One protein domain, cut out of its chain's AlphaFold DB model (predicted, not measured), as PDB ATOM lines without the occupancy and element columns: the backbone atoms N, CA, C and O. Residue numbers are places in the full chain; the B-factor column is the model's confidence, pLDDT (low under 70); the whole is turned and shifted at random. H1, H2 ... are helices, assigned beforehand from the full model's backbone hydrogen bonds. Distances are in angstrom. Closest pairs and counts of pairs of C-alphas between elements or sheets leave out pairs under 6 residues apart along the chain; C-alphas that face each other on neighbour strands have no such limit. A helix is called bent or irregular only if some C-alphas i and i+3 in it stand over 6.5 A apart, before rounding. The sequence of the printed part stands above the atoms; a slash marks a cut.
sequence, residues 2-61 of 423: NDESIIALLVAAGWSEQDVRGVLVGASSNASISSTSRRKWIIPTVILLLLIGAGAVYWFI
ATOM      1  N   ASN A   2      23.318 -21.990  71.155       90.06
ATOM      2  CA  ASN A   2      23.346 -20.881  70.189       90.06
ATOM      3  C   ASN A   2      22.722 -19.633  70.838       90.06
ATOM      4  O   ASN A   2      22.110 -19.755  71.901       90.06
ATOM      5  N   ASP A   3      22.886 -18.463  70.224       86.94
ATOM      6  CA  ASP A   3      22.443 -17.186  70.803       86.94
ATOM      7  C   ASP A   3      20.935 -17.189  71.098       86.94
ATOM      8  O   ASP A   3      20.522 -16.804  72.184       86.94
ATOM      9  N   GLU A   4      20.128 -17.790  70.220       91.12
ATOM     10  CA  GLU A   4      18.681 -17.964  70.430       91.12
ATOM     11  C   GLU A   4      18.341 -18.816  71.666       91.12
ATOM     12  O   GLU A   4      17.377 -18.541  72.374       91.12
ATOM     13  N   SER A   5      19.157 -19.823  71.995       90.69
ATOM     14  CA  SER A   5      18.961 -20.602  73.224       90.69
ATOM     15  C   SER A   5      19.311 -19.792  74.479       90.69
ATOM     16  O   SER A   5      18.680 -19.987  75.514       90.69
ATOM     17  N   ILE A   6      20.313 -18.904  74.408       88.00
ATOM     18  CA  ILE A   6      20.695 -18.010  75.518       88.00
ATOM     19  C   ILE A   6      19.603 -16.957  75.736       88.00
ATOM     20  O   ILE A   6      19.203 -16.731  76.877       88.00
ATOM     21  N   ILE A   7      19.071 -16.390  74.650       91.38
ATOM     22  CA  ILE A   7      17.948 -15.449  74.678       91.38
ATOM     23  C   ILE A   7      16.726 -16.104  75.324       91.38
ATOM     24  O   ILE A   7      16.197 -15.572  76.296       91.38
ATOM     25  N   ALA A   8      16.339 -17.301  74.875       91.88
ATOM     26  CA  ALA A   8      15.202 -18.021  75.448       91.88
ATOM     27  C   ALA A   8      15.367 -18.301  76.955       91.88
ATOM     28  O   ALA A   8      14.399 -18.201  77.708       91.88
ATOM     29  N   LEU A   9      16.585 -18.625  77.409       92.12
ATOM     30  CA  LEU A   9      16.871 -18.875  78.825       92.12
ATOM     31  C   LEU A   9      16.748 -17.599  79.675       92.12
ATOM     32  O   LEU A   9      16.172 -17.644  80.760       92.12
ATOM     33  N   LEU A  10      17.280 -16.473  79.197       90.56
ATOM     34  CA  LEU A  10      17.261 -15.200  79.925       90.56
ATOM     35  C   LEU A  10      15.867 -14.565  79.937       90.56
ATOM     36  O   LEU A  10      15.437 -14.054  80.969       90.56
ATOM     37  N   VAL A  11      15.116 -14.699  78.843       92.75
ATOM     38  CA  VAL A  11      13.702 -14.303  78.796       92.75
ATOM     39  C   VAL A  11      12.869 -15.151  79.760       92.75
ATOM     40  O   VAL A  11      12.052 -14.614  80.506       92.75
ATOM     41  N   ALA A  12      13.127 -16.462  79.847       88.12
ATOM     42  CA  ALA A  12      12.486 -17.320  80.848       88.12
ATOM     43  C   ALA A  12      12.860 -16.948  82.300       88.12
ATOM     44  O   ALA A  12      12.100 -17.250  83.219       88.12
ATOM     45  N   ALA A  13      13.996 -16.275  82.507       86.19
ATOM     46  CA  ALA A  13      14.420 -15.721  83.794       86.19
ATOM     47  C   ALA A  13      13.869 -14.303  84.069       86.19
ATOM     48  O   ALA A  13      14.215 -13.708  85.089       86.19
ATOM     49  N   GLY A  14      13.011 -13.766  83.192       89.56
ATOM     50  CA  GLY A  14      12.308 -12.493  83.385       89.56
ATOM     51  C   GLY A  14      12.968 -11.270  82.746       89.56
ATOM     52  O   GLY A  14      12.507 -10.157  82.979       89.56
ATOM     53  N   TRP A  15      14.024 -11.449  81.950       93.19
ATOM     54  CA  TRP A  15      14.654 -10.346  81.220       93.19
ATOM     55  C   TRP A  15      13.866 -10.027  79.947       93.19
ATOM     56  O   TRP A  15      13.303 -10.929  79.322       93.19
ATOM     57  N   SER A  16      13.836  -8.758  79.532       93.06
ATOM     58  CA  SER A  16      13.210  -8.410  78.257       93.06
ATOM     59  C   SER A  16      14.053  -8.947  77.095       93.06
ATOM     60  O   SER A  16      15.286  -8.941  77.136       93.06
ATOM     61  N   GLU A  17      13.400  -9.431  76.036       92.81
ATOM     62  CA  GLU A  17      14.114  -9.940  74.860       92.81
ATOM     63  C   GLU A  17      14.992  -8.851  74.216       92.81
ATOM     64  O   GLU A  17      16.086  -9.140  73.728       92.81
ATOM     65  N   GLN A  18      14.540  -7.595  74.265       90.25
ATOM     66  CA  GLN A  18      15.256  -6.443  73.728       90.25
ATOM     67  C   GLN A  18      16.562  -6.175  74.487       90.25
ATOM     68  O   GLN A  18      17.597  -6.006  73.842       90.25
ATOM     69  N   ASP A  19      16.551  -6.229  75.822       89.50
ATOM     70  CA  ASP A  19      17.754  -6.013  76.639       89.50
ATOM     71  C   ASP A  19      18.783  -7.119  76.405       89.50
ATOM     72  O   ASP A  19      19.974  -6.862  76.225       89.50
ATOM     73  N   VAL A  20      18.319  -8.371  76.333       91.75
ATOM     74  CA  VAL A  20      19.203  -9.516  76.091       91.75
ATOM     75  C   VAL A  20      19.836  -9.431  74.703       91.75
ATOM     76  O   VAL A  20      21.036  -9.678  74.552       91.75
ATOM     77  N   ARG A  21      19.063  -9.048  73.679       92.25
ATOM     78  CA  ARG A  21      19.599  -8.829  72.328       92.25
ATOM     79  C   ARG A  21      20.552  -7.633  72.293       92.25
ATOM     80  O   ARG A  21      21.593  -7.743  71.654       92.25
ATOM     81  N   GLY A  22      20.264  -6.552  73.019       85.88
ATOM     82  CA  GLY A  22      21.149  -5.390  73.149       85.88
ATOM     83  C   GLY A  22      22.519  -5.759  73.723       85.88
ATOM     84  O   GLY A  22      23.546  -5.438  73.127       85.88
ATOM     85  N   VAL A  23      22.547  -6.539  74.808       82.56
ATOM     86  CA  VAL A  23      23.793  -7.041  75.417       82.56
ATOM     87  C   VAL A  23      24.571  -7.943  74.452       82.56
ATOM     88  O   VAL A  23      25.794  -7.832  74.340       82.56
ATOM     89  N   LEU A  24      23.883  -8.823  73.717       82.56
ATOM     90  CA  LEU A  24      24.529  -9.716  72.749       82.56
ATOM     91  C   LEU A  24      25.073  -8.969  71.520       82.56
ATOM     92  O   LEU A  24      26.146  -9.319  71.025       82.56
ATOM     93  N   VAL A  25      24.378  -7.929  71.053       84.38
ATOM     94  CA  VAL A  25      24.819  -7.074  69.939       84.38
ATOM     95  C   VAL A  25      25.984  -6.181  70.365       84.38
ATOM     96  O   VAL A  25      26.975  -6.119  69.636       84.38
ATOM     97  N   GLY A  26      25.944  -5.588  71.562       73.00
ATOM     98  CA  GLY A  26      27.061  -4.815  72.120       73.00
ATOM     99  C   GLY A  26      28.322  -5.660  72.337       73.00
ATOM    100  O   GLY A  26      29.437  -5.206  72.104       73.00
ATOM    101  N   ALA A  27      28.170  -6.945  72.671       65.56
ATOM    102  CA  ALA A  27      29.294  -7.883  72.714       65.56
ATOM    103  C   ALA A  27      29.828  -8.272  71.317       65.56
ATOM    104  O   ALA A  27      30.925  -8.827  71.205       65.56
ATOM    105  N   SER A  28      29.059  -8.024  70.248       54.84
ATOM    106  CA  SER A  28      29.406  -8.391  68.869       54.84
ATOM    107  C   SER A  28      30.157  -7.300  68.098       54.84
ATOM    108  O   SER A  28      30.893  -7.639  67.170       54.84
ATOM    109  N   SER A  29      30.024  -6.028  68.495       54.84
ATOM    110  CA  SER A  29      30.658  -4.878  67.829       54.84
ATOM    111  C   SER A  29      32.162  -4.744  68.108       54.84
ATOM    112  O   SER A  29      32.864  -4.074  67.355       54.84
ATOM    113  N   ASN A  30      32.705  -5.455  69.103       49.09
ATOM    114  CA  ASN A  30      34.150  -5.531  69.338       49.09
ATOM    115  C   ASN A  30      34.823  -6.514  68.359       49.09
ATOM    116  O   ASN A  30      34.953  -7.716  68.617       49.09
ATOM    117  N   ALA A  31      35.267  -5.981  67.218       42.75
ATOM    118  CA  ALA A  31      35.775  -6.714  66.051       42.75
ATOM    119  C   ALA A  31      37.049  -7.567  66.274       42.75
ATOM    120  O   ALA A  31      37.450  -8.310  65.378       42.75
ATOM    121  N   SER A  32      37.681  -7.525  67.451       48.41
ATOM    122  CA  SER A  32      38.949  -8.220  67.724       48.41
ATOM    123  C   SER A  32      38.809  -9.601  68.384       48.41
ATOM    124  O   SER A  32      39.795 -10.334  68.498       48.41
ATOM    125  N   ILE A  33      37.606 -10.021  68.800       51.56
ATOM    126  CA  ILE A  33      37.443 -11.254  69.591       51.56
ATOM    127  C   ILE A  33      36.936 -12.419  68.728       51.56
ATOM    128  O   ILE A  33      35.798 -12.443  68.239       51.56
ATOM    129  N   SER A  34      37.776 -13.453  68.590       70.56
ATOM    130  CA  SER A  34      37.423 -14.695  67.888       70.56
ATOM    131  C   SER A  34      36.153 -15.343  68.467       70.56
ATOM    132  O   SER A  34      35.902 -15.306  69.676       70.56
ATOM    133  N   SER A  35      35.346 -15.982  67.617       57.59
ATOM    134  CA  SER A  35      34.103 -16.668  68.021       57.59
ATOM    135  C   SER A  35      34.326 -17.764  69.078       57.59
ATOM    136  O   SER A  35      33.433 -18.056  69.875       57.59
ATOM    137  N   THR A  36      35.536 -18.328  69.147       65.69
ATOM    138  CA  THR A  36      35.949 -19.310  70.160       65.69
ATOM    139  C   THR A  36      36.220 -18.661  71.519       65.69
ATOM    140  O   THR A  36      35.845 -19.225  72.550       65.69
ATOM    141  N   SER A  37      36.820 -17.467  71.545       62.19
ATOM    142  CA  SER A  37      37.056 -16.709  72.782       62.19
ATOM    143  C   SER A  37      35.750 -16.174  73.379       62.19
ATOM    144  O   SER A  37      35.576 -16.236  74.592       62.19
ATOM    145  N   ARG A  38      34.776 -15.770  72.548       63.44
ATOM    146  CA  ARG A  38      33.440 -15.321  73.003       63.44
ATOM    147  C   ARG A  38      32.714 -16.367  73.852       63.44
ATOM    148  O   ARG A  38      32.184 -16.056  74.915       63.44
ATOM    149  N   ARG A  39      32.752 -17.636  73.430       66.31
ATOM    150  CA  ARG A  39      32.101 -18.745  74.153       66.31
ATOM    151  C   ARG A  39      32.737 -19.044  75.509       66.31
ATOM    152  O   ARG A  39      32.044 -19.543  76.391       66.31
ATOM    153  N   LYS A  40      34.029 -18.748  75.676       70.00
ATOM    154  CA  LYS A  40      34.736 -18.978  76.942       70.00
ATOM    155  C   LYS A  40      34.359 -17.974  78.028       70.00
ATOM    156  O   LYS A  40      34.433 -18.347  79.188       70.00
ATOM    157  N   TRP A  41      33.938 -16.760  77.671       71.12
ATOM    158  CA  TRP A  41      33.658 -15.692  78.642       71.12
ATOM    159  C   TRP A  41      32.167 -15.458  78.890       71.12
ATOM    160  O   TRP A  41      31.764 -15.294  80.034       71.12
ATOM    161  N   ILE A  42      31.322 -15.530  77.857       72.88
ATOM    162  CA  ILE A  42      29.883 -15.244  78.004       72.88
ATOM    163  C   ILE A  42      29.182 -16.311  78.858       72.88
ATOM    164  O   ILE A  42      28.355 -15.989  79.707       72.88
ATOM    165  N   ILE A  43      29.533 -17.587  78.670       71.88
ATOM    166  CA  ILE A  43      28.866 -18.696  79.366       71.88
ATOM    167  C   ILE A  43      29.115 -18.645  80.888       71.88
ATOM    168  O   ILE A  43      28.134 -18.713  81.629       71.88
ATOM    169  N   PRO A  44      30.357 -18.477  81.389       75.94
ATOM    170  CA  PRO A  44      30.590 -18.309  82.825       75.94
ATOM    171  C   PRO A  44      29.885 -17.091  83.427       75.94
ATOM    172  O   PRO A  44      29.313 -17.210  84.508       75.94
ATOM    173  N   THR A  45      29.872 -15.950  82.733       73.94
ATOM    174  CA  THR A  45      29.243 -14.717  83.235       73.94
ATOM    175  C   THR A  45      27.728 -14.860  83.359       73.94
ATOM    176  O   THR A  45      27.158 -14.503  84.387       73.94
ATOM    177  N   VAL A  46      27.069 -15.463  82.365       74.75
ATOM    178  CA  VAL A  46      25.624 -15.742  82.427       74.75
ATOM    179  C   VAL A  46      25.299 -16.733  83.551       74.75
ATOM    180  O   VAL A  46      24.334 -16.534  84.283       74.75
ATOM    181  N   ILE A  47      26.124 -17.768  83.748       75.56
ATOM    182  CA  ILE A  47      25.955 -18.718  84.860       75.56
ATOM    183  C   ILE A  47      26.114 -18.013  86.216       75.56
ATOM    184  O   ILE A  47      25.321 -18.259  87.124       75.56
ATOM    185  N   LEU A  48      27.095 -17.118  86.356       77.44
ATOM    186  CA  LEU A  48      27.322 -16.354  87.584       77.44
ATOM    187  C   LEU A  48      26.121 -15.456  87.922       77.44
ATOM    188  O   LEU A  48      25.655 -15.466  89.059       77.44
ATOM    189  N   LEU A  49      25.576 -14.743  86.932       74.69
ATOM    190  CA  LEU A  49      24.401 -13.882  87.114       74.69
ATOM    191  C   LEU A  49      23.157 -14.680  87.534       74.69
ATOM    192  O   LEU A  49      22.426 -14.258  88.431       74.69
ATOM    193  N   LEU A  50      22.952 -15.871  86.960       78.19
ATOM    194  CA  LEU A  50      21.854 -16.763  87.350       78.19
ATOM    195  C   LEU A  50      22.002 -17.279  88.791       78.19
ATOM    196  O   LEU A  50      21.009 -17.380  89.513       78.19
ATOM    197  N   LEU A  51      23.229 -17.570  89.236       75.19
ATOM    198  CA  LEU A  51      23.498 -17.999  90.613       75.19
ATOM    199  C   LEU A  51      23.264 -16.869  91.628       75.19
ATOM    200  O   LEU A  51      22.702 -17.122  92.695       75.19
ATOM    201  N   ILE A  52      23.632 -15.631  91.286       77.12
ATOM    202  CA  ILE A  52      23.379 -14.449  92.125       77.12
ATOM    203  C   ILE A  52      21.869 -14.201  92.257       77.12
ATOM    204  O   ILE A  52      21.368 -14.047  93.373       77.12
ATOM    205  N   GLY A  53      21.129 -14.252  91.145       79.00
ATOM    206  CA  GLY A  53      19.670 -14.103  91.152       79.00
ATOM    207  C   GLY A  53      18.967 -15.176  91.992       79.00
ATOM    208  O   GLY A  53      18.112 -14.860  92.820       79.00
ATOM    209  N   ALA A  54      19.373 -16.441  91.857       72.12
ATOM    210  CA  ALA A  54      18.816 -17.540  92.649       72.12
ATOM    211  C   ALA A  54      19.110 -17.398  94.158       72.12
ATOM    212  O   ALA A  54      18.251 -17.713  94.986       72.12
ATOM    213  N   GLY A  55      20.294 -16.891  94.521       73.31
ATOM    214  CA  GLY A  55      20.672 -16.622  95.912       73.31
ATOM    215  C   GLY A  55      19.822 -15.528  96.563       73.31
ATOM    216  O   GLY A  55      19.365 -15.700  97.696       73.31
ATOM    217  N   ALA A  56      19.541 -14.446  95.832       59.44
ATOM    218  CA  ALA A  56      18.680 -13.363  96.305       59.44
ATOM    219  C   ALA A  56      17.239 -13.847  96.547       59.44
ATOM    220  O   ALA A  56      16.670 -13.607  97.613       59.44
ATOM    221  N   VAL A  57      16.678 -14.620  95.611       63.41
ATOM    222  CA  VAL A  57      15.327 -15.196  95.743       63.41
ATOM    223  C   VAL A  57      15.238 -16.155  96.937       63.41
ATOM    224  O   VAL A  57      14.273 -16.105  97.703       63.41
ATOM    225  N   TYR A  58      16.258 -16.990  97.158       63.75
ATOM    226  CA  TYR A  58      16.306 -17.889  98.314       63.75
ATOM    227  C   TYR A  58      16.332 -17.124  99.648       63.75
ATOM    228  O   TYR A  58      15.623 -17.494 100.590       63.75
ATOM    229  N   TRP A  59      17.101 -16.035  99.727       60.16
ATOM    230  CA  TRP A  59      17.239 -15.241 100.950       60.16
ATOM    231  C   TRP A  59      15.933 -14.541 101.346       60.16
ATOM    232  O   TRP A  59      15.571 -14.546 102.523       60.16
ATOM    233  N   PHE A  60      15.185 -14.023 100.368       57.94
ATOM    234  CA  PHE A  60      13.907 -13.346 100.608       57.94
ATOM    235  C   PHE A  60      12.752 -14.301 100.937       57.94
ATOM    236  O   PHE A  60      11.883 -13.955 101.735       57.94
ATOM    237  N   ILE A  61      12.736 -15.512 100.372       67.50
ATOM    238  CA  ILE A  61      11.614 -16.447 100.561       67.50
ATOM    239  C   ILE A  61      11.765 -17.294 101.832       67.50
ATOM    240  O   ILE A  61      10.769 -17.621 102.477       67.50
TER     241      ILE A  61
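This is residues 2 to 61 of the 423 residues of an uncharacterized protein of Parcubacteria group bacterium GW2011_GWC2_49_9 (UniProt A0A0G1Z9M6). A long, unbent helix, H3, runs past a small helical hairpin of H1 and H2, with H1 near H3 and running nearly the same direction, H2 apart from H3, and the centres of the three helices making a triangle. The fit is loose: H1 and H3 are near each other without touching, while residues 29 to 37, of which 35 to 37 belong to H3, and residues 54 to 61 of H3 stick out. The printed part has 60 residues with three named helices, in the order H1, H2, H3, and no named strand; its class is all helix. It is loose, with a radius of gyration of the C-alphas of 13.1 A, and the C-alphas span 43 by 22 by 16 A.

Start at Asn 2, the first printed residue, and find C-alpha 3 at (22.443, -17.186, 70.803); here H1 begins and runs over residues 3 to 12, 14.1 A from first to last C-alpha. After a tight link of 4 residues, H2 covers residues 17 to 26, 14.2 A long, beginning with C-alpha 17 at (14.114, -9.940, 74.860). A short link of 8 residues leads on to H3, residues 35 to 61, which is 39.6 A long and ends with C-alpha 61 at (11.614, -16.447, 100.561). H3 is neither bent nor irregular, but only just: C-alphas 40 and 43 are 6.4 A apart.

Look first at H1 and H2, which form a helical hairpin. They touch, and their closest C-alphas are those of Val 11 and Glu 17, 5.9 A apart. They run opposite ways at a steep tilt of 40 degrees, with their centres 10.6 A apart. H1 and H3 are near each other, with 6 pairs of C-alphas within 10 A but no pair within 8 A. H2 and H3 are apart, though they follow each other in the chain. Along the backbone, every O i to N i+4 pair in H1 and H2 is within hydrogen-bond range, and in H3 18 of 23 are.

The two C-alphas farthest apart are those of Ser 32 and Ile 61, 43.5 A, and the outline is only just a rod. Without the stretches that stand free, the body has 43 residues and spans 23 by 22 by 16 A. The printed part has no cut, and neither link is long. In this predicted model the mean pLDDT of the printed part is 75.6; look for values under 70 at residues 27 to 33, 35 to 39 and 56 to 61.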